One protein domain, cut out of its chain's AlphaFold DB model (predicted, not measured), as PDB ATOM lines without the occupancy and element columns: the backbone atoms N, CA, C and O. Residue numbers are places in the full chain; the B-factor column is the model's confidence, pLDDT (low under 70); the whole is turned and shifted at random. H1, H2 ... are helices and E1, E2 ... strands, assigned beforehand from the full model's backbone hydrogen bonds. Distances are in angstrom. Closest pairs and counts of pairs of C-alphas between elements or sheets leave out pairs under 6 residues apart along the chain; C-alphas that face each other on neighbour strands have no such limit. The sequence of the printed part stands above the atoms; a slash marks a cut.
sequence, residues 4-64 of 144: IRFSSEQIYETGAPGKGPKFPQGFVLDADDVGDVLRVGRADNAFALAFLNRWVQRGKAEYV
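Overview. This is residues 4 to 64 of the 144 residues of an uncharacterized protein of Neorhizobium galegae bv. officinalis bv. officinalis str. HAMBI 1141 (UniProt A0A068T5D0). A small antiparallel sheet of three short strands has one helix, H2, packed slantwise over one face, while the long loop of residues 7 to 27 swings away from the sheet and folds back. The four-residue helix H1 sits by the first part of H2. The printed part has 61 residues, in the order E1 E2 H1 H2 E3; the sheet order is E2 E1 E3. The class is mixed, helices and strands, with 26 residues in named elements, under half. The whole is compact, radius of gyration of the C-alphas 10.8 A, and spans 26 by 26 by 17 A.

Along the chain. E1, residues 4 to 6, begins at C-alpha 4 (12.171, -14.551, -42.402). E2 is residues 28 to 30 and H1 residues 34 to 37. H2, residues 45 to 57, is 18.1 A long. E3, residues 61 to 63, ends at C-alpha 63 (8.491, -16.380, -40.901).

Arrangement. E1 and E2 form a hairpin, antiparallel at 149 degrees, with N 4 and O 29 at 2.9 A. E1 and E3 are antiparallel at 154 degrees, with N 5 and O 62 at 2.8 A. H2 is on the sheet in two layers, helix on one face, at a height over the sheet of 9.2 A. It lies over E1 and E3, at 42 degrees to E1 on the local plane; the closest C-alphas of H2 and E3, Trp 55 and Ala 61, are 5.3 A apart. E2, H1 H2 and E3 make a split strand-helix-strand unit, two same-way strands with E1 between them, its crossover right-handed. H1, not on the sheet, only just touches residues 48 to 51 of H2, with 3 pairs of C-alphas within 8 A, Val 34 and Ala 48 closest at 5.8 A. In H2, 8 of 9 O i to N i+4 pairs are within hydrogen-bond range; H1 is too short for such a pair, and its one O i to N i+3 pair is not within range.

Size, cuts and confidence. The C-alphas farthest apart, of Ala 16 and Val 64, are 30.1 A apart. The printed part has no cut. E1 to E2 is a long link of 21 residues, in which residues 10 to 11 pair antiparallel with 22 to 23. Mean pLDDT of the printed part is 81.3; residues 14 to 19 are under 70.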
ATOM      1  N   ILE A   4      11.963 -14.358 -43.838       89.56
ATOM      2  CA  ILE A   4      12.171 -14.551 -42.402       89.56
ATOM      3  C   ILE A   4      12.618 -13.252 -41.755       89.56
ATOM      4  O   ILE A   4      13.275 -12.431 -42.388       89.56
ATOM      5  N   ARG A   5      12.332 -13.100 -40.469       89.94
ATOM      6  CA  ARG A   5      12.857 -12.042 -39.618       89.94
ATOM      7  C   ARG A   5      13.764 -12.645 -38.569       89.94
ATOM      8  O   ARG A   5      13.352 -13.543 -37.843       89.94
ATOM      9  N   PHE A   6      14.980 -12.134 -38.448       89.44
ATOM     10  CA  PHE A   6      15.920 -12.597 -37.432       89.44
ATOM     11  C   PHE A   6      15.513 -12.109 -36.038       89.44
ATOM     12  O   PHE A   6      15.347 -10.914 -35.802       89.44
ATOM     13  N   SER A   7      15.400 -13.027 -35.082       85.69
ATOM     14  CA  SER A   7      15.030 -12.728 -33.691       85.69
ATOM     15  C   SER A   7      16.223 -12.242 -32.853       85.69
ATOM     16  O   SER A   7      16.038 -11.693 -31.771       85.69
ATOM     17  N   SER A   8      17.454 -12.426 -33.343       84.19
ATOM     18  CA  SER A   8      18.711 -11.999 -32.703       84.19
ATOM     19  C   SER A   8      19.799 -11.762 -33.755       84.19
ATOM     20  O   SER A   8      19.647 -12.218 -34.886       84.19
ATOM     21  N   GLU A   9      20.892 -11.076 -33.398       87.38
ATOM     22  CA  GLU A   9      22.048 -10.931 -34.297       87.38
ATOM     23  C   GLU A   9      22.646 -12.310 -34.617       87.38
ATOM     24  O   GLU A   9      22.974 -13.077 -33.710       87.38
ATOM     25  N   GLN A  10      22.763 -12.632 -35.904       85.62
ATOM     26  CA  GLN A  10      23.308 -13.894 -36.397       85.62
ATOM     27  C   GLN A  10      24.396 -13.646 -37.435       85.62
ATOM     28  O   GLN A  10      24.358 -12.679 -38.190       85.62
ATOM     29  N   ILE A  11      25.366 -14.552 -37.502       82.12
ATOM     30  CA  ILE A  11      26.412 -14.541 -38.523       82.12
ATOM     31  C   ILE A  11      26.311 -15.866 -39.261       82.12
ATOM     32  O   ILE A  11      26.329 -16.928 -38.638       82.12
ATOM     33  N   TYR A  12      26.180 -15.814 -40.584       81.06
ATOM     34  CA  TYR A  12      26.302 -17.020 -41.391       81.06
ATOM     35  C   TYR A  12      27.772 -17.265 -41.689       81.06
ATOM     36  O   TYR A  12      28.372 -16.562 -42.494       81.06
ATOM     37  N   GLU A  13      28.359 -18.239 -40.999       76.50
ATOM     38  CA  GLU A  13      29.773 -18.567 -41.149       76.50
ATOM     39  C   GLU A  13      30.001 -19.389 -42.426       76.50
ATOM     40  O   GLU A  13      29.771 -20.598 -42.471       76.50
ATOM     41  N   THR A  14      30.458 -18.724 -43.485       63.12
ATOM     42  CA  THR A  14      30.969 -19.361 -44.703       63.12
ATOM     43  C   THR A  14      32.457 -19.649 -44.530       63.12
ATOM     44  O   THR A  14      33.308 -18.792 -44.783       63.12
ATOM     45  N   GLY A  15      32.783 -20.863 -44.090       64.75
ATOM     46  CA  GLY A  15      34.163 -21.330 -43.953       64.75
ATOM     47  C   GLY A  15      34.754 -21.075 -42.566       64.75
ATOM     48  O   GLY A  15      34.551 -21.879 -41.662       64.75
ATOM     49  N   ALA A  16      35.542 -20.006 -42.406       38.38
ATOM     50  CA  ALA A  16      36.235 -19.711 -41.147       38.38
ATOM     51  C   ALA A  16      35.316 -19.012 -40.121       38.38
ATOM     52  O   ALA A  16      34.443 -18.237 -40.523       38.38
ATOM     53  N   PRO A  17      35.530 -19.217 -38.806       44.50
ATOM     54  CA  PRO A  17      34.719 -18.580 -37.773       44.50
ATOM     55  C   PRO A  17      34.749 -17.049 -37.900       44.50
ATOM     56  O   PRO A  17      35.807 -16.438 -38.074       44.50
ATOM     57  N   GLY A  18      33.572 -16.425 -37.864       59.78
ATOM     58  CA  GLY A  18      33.382 -14.984 -38.056       59.78
ATOM     59  C   GLY A  18      33.475 -14.479 -39.503       59.78
ATOM     60  O   GLY A  18      33.439 -13.263 -39.718       59.78
ATOM     61  N   LYS A  19      33.595 -15.359 -40.509       62.09
ATOM     62  CA  LYS A  19      33.564 -14.973 -41.928       62.09
ATOM     63  C   LYS A  19      32.185 -15.218 -42.529       62.09
ATOM     64  O   LYS A  19      31.760 -16.358 -42.642       62.09
ATOM     65  N   GLY A  20      31.539 -14.148 -42.979       73.81
ATOM     66  CA  GLY A  20      30.311 -14.204 -43.769       73.81
ATOM     67  C   GLY A  20      29.340 -13.070 -43.433       73.81
ATOM     68  O   GLY A  20      29.702 -12.155 -42.681       73.81
ATOM     69  N   PRO A  21      28.137 -13.079 -44.027       80.06
ATOM     70  CA  PRO A  21      27.158 -12.023 -43.831       80.06
ATOM     71  C   PRO A  21      26.617 -12.027 -42.400       80.06
ATOM     72  O   PRO A  21      26.328 -13.075 -41.813       80.06
ATOM     73  N   LYS A  22      26.504 -10.818 -41.842       87.19
ATOM     74  CA  LYS A  22      25.899 -10.569 -40.536       87.19
ATOM     75  C   LYS A  22      24.462 -10.110 -40.725       87.19
ATOM     76  O   LYS A  22      24.204  -9.178 -41.480       87.19
ATOM     77  N   PHE A  23      23.564 -10.733 -39.984       88.62
ATOM     78  CA  PHE A  23      22.145 -10.435 -39.951       88.62
ATOM     79  C   PHE A  23      21.818  -9.789 -38.608       88.62
ATOM     80  O   PHE A  23      21.855 -10.482 -37.588       88.62
ATOM     81  N   PRO A  24      21.544  -8.474 -38.562       83.31
ATOM     82  CA  PRO A  24      21.166  -7.829 -37.314       83.31
ATOM     83  C   PRO A  24      19.800  -8.331 -36.830       83.31
ATOM     84  O   PRO A  24      18.975  -8.821 -37.603       83.31
ATOM     85  N   GLN A  25      19.538  -8.181 -35.531       86.50
ATOM     86  CA  GLN A  25      18.213  -8.458 -34.982       86.50
ATOM     87  C   GLN A  25      17.151  -7.615 -35.703       86.50
ATOM     88  O   GLN A  25      17.319  -6.418 -35.916       86.50
ATOM     89  N   GLY A  26      16.037  -8.248 -36.054       83.50
ATOM     90  CA  GLY A  26      14.930  -7.623 -36.762       83.50
ATOM     91  C   GLY A  26      15.144  -7.481 -38.267       83.50
ATOM     92  O   GLY A  26      14.211  -7.039 -38.932       83.50
ATOM     93  N   PHE A  27      16.309  -7.871 -38.799       87.31
ATOM     94  CA  PHE A  27      16.556  -7.930 -40.238       87.31
ATOM     95  C   PHE A  27      15.581  -8.897 -40.903       87.31
ATOM     96  O   PHE A  27      15.361  -9.995 -40.387       87.31
ATOM     97  N   VAL A  28      15.013  -8.487 -42.034       89.00
ATOM     98  CA  VAL A  28      14.133  -9.322 -42.851       89.00
ATOM     99  C   VAL A  28      14.919  -9.782 -44.067       89.00
ATOM    100  O   VAL A  28      15.547  -8.962 -44.730       89.00
ATOM    101  N   LEU A  29      14.919 -11.090 -44.308       88.19
ATOM    102  CA  LEU A  29      15.575 -11.711 -45.449       88.19
ATOM    103  C   LEU A  29      14.544 -12.452 -46.293       88.19
ATOM    104  O   LEU A  29      13.905 -13.395 -45.812       88.19
ATOM    105  N   ASP A  30      14.425 -12.041 -47.548       88.56
ATOM    106  CA  ASP A  30      13.583 -12.667 -48.557       88.56
ATOM    107  C   ASP A  30      14.347 -13.772 -49.296       88.56
ATOM    108  O   ASP A  30      15.568 -13.719 -49.446       88.56
ATOM    109  N   ALA A  31      13.627 -14.796 -49.764       85.44
ATOM    110  CA  ALA A  31      14.232 -15.917 -50.489       85.44
ATOM    111  C   ALA A  31      14.982 -15.480 -51.762       85.44
ATOM    112  O   ALA A  31      16.017 -16.057 -52.086       85.44
ATOM    113  N   ASP A  32      14.491 -14.451 -52.457       85.62
ATOM    114  CA  ASP A  32      15.120 -13.929 -53.680       85.62
ATOM    115  C   ASP A  32      16.479 -13.259 -53.384       85.62
ATOM    116  O   ASP A  32      17.436 -13.407 -54.144       85.62
ATOM    117  N   ASP A  33      16.606 -12.633 -52.209       85.56
ATOM    118  CA  ASP A  33      17.804 -11.901 -51.788       85.56
ATOM    119  C   ASP A  33      18.907 -12.808 -51.217       85.56
ATOM    120  O   ASP A  33      20.048 -12.372 -51.036       85.56
ATOM    121  N   VAL A  34      18.616 -14.088 -50.939       84.62
ATOM    122  CA  VAL A  34      19.584 -15.026 -50.333       84.62
ATOM    123  C   VAL A  34      20.864 -15.131 -51.164       84.62
ATOM    124  O   VAL A  34      21.963 -15.131 -50.610       84.62
ATOM    125  N   GLY A  35      20.745 -15.210 -52.491       81.94
ATOM    126  CA  GLY A  35      21.901 -15.336 -53.381       81.94
ATOM    127  C   GLY A  35      22.838 -14.124 -53.337       81.94
ATOM    128  O   GLY A  35      24.065 -14.278 -53.284       81.94
ATOM    129  N   ASP A  36      22.254 -12.924 -53.286       82.44
ATOM    130  CA  ASP A  36      22.977 -11.651 -53.219       82.44
ATOM    131  C   ASP A  36      23.675 -11.481 -51.864       82.44
ATOM    132  O   ASP A  36      24.888 -11.264 -51.782       82.44
ATOM    133  N   VAL A  37      22.930 -11.727 -50.785       82.56
ATOM    134  CA  VAL A  37      23.397 -11.643 -49.399       82.56
ATOM    135  C   VAL A  37      24.574 -12.578 -49.132       82.56
ATOM    136  O   VAL A  37      25.530 -12.209 -48.442       82.56
ATOM    137  N   LEU A  38      24.523 -13.793 -49.676       82.44
ATOM    138  CA  LEU A  38      25.597 -14.770 -49.541       82.44
ATOM    139  C   LEU A  38      26.744 -14.540 -50.535       82.44
ATOM    140  O   LEU A  38      27.786 -15.182 -50.405       82.44
ATOM    141  N   ARG A  39      26.586 -13.623 -51.500       80.31
ATOM    142  CA  ARG A  39      27.536 -13.365 -52.597       80.31
ATOM    143  C   ARG A  39      27.887 -14.626 -53.392       80.31
ATOM    144  O   ARG A  39      29.004 -14.760 -53.890       80.31
ATOM    145  N   VAL A  40      26.933 -15.547 -53.499       73.25
ATOM    146  CA  VAL A  40      27.075 -16.819 -54.233       73.25
ATOM    147  C   VAL A  40      26.511 -16.738 -55.652       73.25
ATOM    148  O   VAL A  40      26.599 -17.702 -56.406       73.25
ATOM    149  N   GLY A  41      25.970 -15.579 -56.043       73.94
ATOM    150  CA  GLY A  41      25.281 -15.396 -57.318       73.94
ATOM    151  C   GLY A  41      23.814 -15.808 -57.219       73.94
ATOM    152  O   GLY A  41      23.219 -15.740 -56.146       73.94
ATOM    153  N   ARG A  42      23.208 -16.214 -58.341       73.88
ATOM    154  CA  ARG A  42      21.800 -16.627 -58.364       73.88
ATOM    155  C   ARG A  42      21.634 -17.933 -57.589       73.88
ATOM    156  O   ARG A  42      22.044 -18.986 -58.065       73.88
ATOM    157  N   ALA A  43      21.034 -17.845 -56.408       75.56
ATOM    158  CA  ALA A  43      20.592 -19.007 -55.658       75.56
ATOM    159  C   ALA A  43      19.284 -19.548 -56.245       75.56
ATOM    160  O   ALA A  43      18.365 -18.783 -56.543       75.56
ATOM    161  N   ASP A  44      19.182 -20.867 -56.382       83.38
ATOM    162  CA  ASP A  44      17.915 -21.508 -56.721       83.38
ATOM    163  C   ASP A  44      16.914 -21.392 -55.567       83.38
ATOM    164  O   ASP A  44      17.279 -21.364 -54.388       83.38
ATOM    165  N   ASN A  45      15.621 -21.394 -55.899       81.06
ATOM    166  CA  ASN A  45      14.543 -21.240 -54.919       81.06
ATOM    167  C   ASN A  45      14.586 -22.328 -53.824       81.06
ATOM    168  O   ASN A  45      14.361 -22.046 -52.651       81.06
ATOM    169  N   ALA A  46      14.954 -23.563 -54.184       81.69
ATOM    170  CA  ALA A  46      15.124 -24.658 -53.227       81.69
ATOM    171  C   ALA A  46      16.249 -24.381 -52.215       81.69
ATOM    172  O   ALA A  46      16.087 -24.618 -51.018       81.69
ATOM    173  N   PHE A  47      17.371 -23.824 -52.681       83.25
ATOM    174  CA  PHE A  47      18.483 -23.447 -51.814       83.25
ATOM    175  C   PHE A  47      18.092 -22.293 -50.886       83.25
ATOM    176  O   PHE A  47      18.347 -22.355 -49.682       83.25
ATOM    177  N   ALA A  48      17.433 -21.264 -51.423       85.31
ATOM    178  CA  ALA A  48      16.957 -20.135 -50.636       85.31
ATOM    179  C   ALA A  48      15.981 -20.581 -49.537       85.31
ATOM    180  O   ALA A  48      16.156 -20.236 -48.371       85.31
ATOM    181  N   LEU A  49      15.009 -21.429 -49.874       84.44
ATOM    182  CA  LEU A  49      14.067 -22.013 -48.918       84.44
ATOM    183  C   LEU A  49      14.761 -22.827 -47.823       84.44
ATOM    184  O   LEU A  49      14.459 -22.650 -46.643       84.44
ATOM    185  N   ALA A  50      15.709 -23.694 -48.191       84.50
ATOM    186  CA  ALA A  50      16.484 -24.472 -47.227       84.50
ATOM    187  C   ALA A  50      17.294 -23.563 -46.288       84.50
ATOM    188  O   ALA A  50      17.354 -23.802 -45.078       84.50
ATOM    189  N   PHE A  51      17.871 -22.484 -46.824       87.00
ATOM    190  CA  PHE A  51      18.580 -21.480 -46.040       87.00
ATOM    191  C   PHE A  51      17.657 -20.797 -45.026       87.00
ATOM    192  O   PHE A  51      17.999 -20.722 -43.845       87.00
ATOM    193  N   LEU A  52      16.474 -20.345 -45.453       88.31
ATOM    194  CA  LEU A  52      15.499 -19.702 -44.572       88.31
ATOM    195  C   LEU A  52      14.995 -20.658 -43.479       88.31
ATOM    196  O   LEU A  52      15.039 -20.323 -42.292       88.31
ATOM    197  N   ASN A  53      14.604 -21.881 -43.857       85.62
ATOM    198  CA  ASN A  53      14.123 -22.908 -42.927       85.62
ATOM    199  C   ASN A  53      15.156 -23.251 -41.855       85.62
ATOM    200  O   ASN A  53      14.798 -23.428 -40.693       85.62
ATOM    201  N   ARG A  54      16.444 -23.288 -42.208       87.00
ATOM    202  CA  ARG A  54      17.521 -23.557 -41.250       87.00
ATOM    203  C   ARG A  54      17.536 -22.554 -40.096       87.00
ATOM    204  O   ARG A  54      17.813 -22.936 -38.959       87.00
ATOM    205  N   TRP A  55      17.266 -21.279 -40.360       88.31
ATOM    206  CA  TRP A  55      17.234 -20.250 -39.317       88.31
ATOM    207  C   TRP A  55      15.994 -20.352 -38.434       88.31
ATOM    208  O   TRP A  55      16.098 -20.175 -37.217       88.31
ATOM    209  N   VAL A  56      14.857 -20.702 -39.034       86.38
ATOM    210  CA  VAL A  56      13.596 -20.924 -38.320       86.38
ATOM    211  C   VAL A  56      13.683 -22.164 -37.426       86.38
ATOM    212  O   VAL A  56      13.396 -22.079 -36.236       86.38
ATOM    213  N   GLN A  57      14.204 -23.283 -37.934       82.44
ATOM    214  CA  GLN A  57      14.429 -24.510 -37.155       82.44
ATOM    215  C   GLN A  57      15.391 -24.308 -35.978       82.44
ATOM    216  O   GLN A  57      15.250 -24.935 -34.933       82.44
ATOM    217  N   ARG A  58      16.371 -23.408 -36.121       81.12
ATOM    218  CA  ARG A  58      17.293 -23.039 -35.034       81.12
ATOM    219  C   ARG A  58      16.668 -22.096 -33.999       81.12
ATOM    220  O   ARG A  58      17.353 -21.727 -33.043       81.12
ATOM    221  N   GLY A  59      15.426 -21.652 -34.204       86.81
ATOM    222  CA  GLY A  59      14.759 -20.658 -33.364       86.81
ATOM    223  C   GLY A  59      15.446 -19.290 -33.391       86.81
ATOM    224  O   GLY A  59      15.397 -18.549 -32.413       86.81
ATOM    225  N   LYS A  60      16.169 -18.978 -34.475       89.56
ATOM    226  CA  LYS A  60      16.894 -17.706 -34.643       89.56
ATOM    227  C   LYS A  60      16.178 -16.726 -35.558       89.56
ATOM    228  O   LYS A  60      16.557 -15.555 -35.581       89.56
ATOM    229  N   ALA A  61      15.179 -17.196 -36.292       89.56
ATOM    230  CA  ALA A  61      14.325 -16.379 -37.130       89.56
ATOM    231  C   ALA A  61      12.881 -16.894 -37.107       89.56
ATOM    232  O   ALA A  61      12.628 -18.045 -36.761       89.56
ATOM    233  N   GLU A  62      11.949 -16.041 -37.507       87.94
ATOM    234  CA  GLU A  62      10.522 -16.336 -37.649       87.94
ATOM    235  C   GLU A  62      10.061 -16.005 -39.072       87.94
ATOM    236  O   GLU A  62      10.575 -15.067 -39.681       87.94
ATOM    237  N   TYR A  63       9.105 -16.752 -39.625       87.62
ATOM    238  CA  TYR A  63       8.491 -16.380 -40.901       87.62
ATOM    239  C   TYR A  63       7.619 -15.134 -40.731       87.62
ATOM    240  O   TYR A  63       6.839 -15.039 -39.787       87.62
ATOM    241  N   VAL A  64       7.722 -14.188 -41.664       82.12
ATOM    242  CA  VAL A  64       6.957 -12.930 -41.636       82.12
ATOM    243  C   VAL A  64       6.351 -12.648 -43.006       82.12
ATOM    244  O   VAL A  64       7.065 -12.531 -43.987       82.12
TER     245      VAL A  64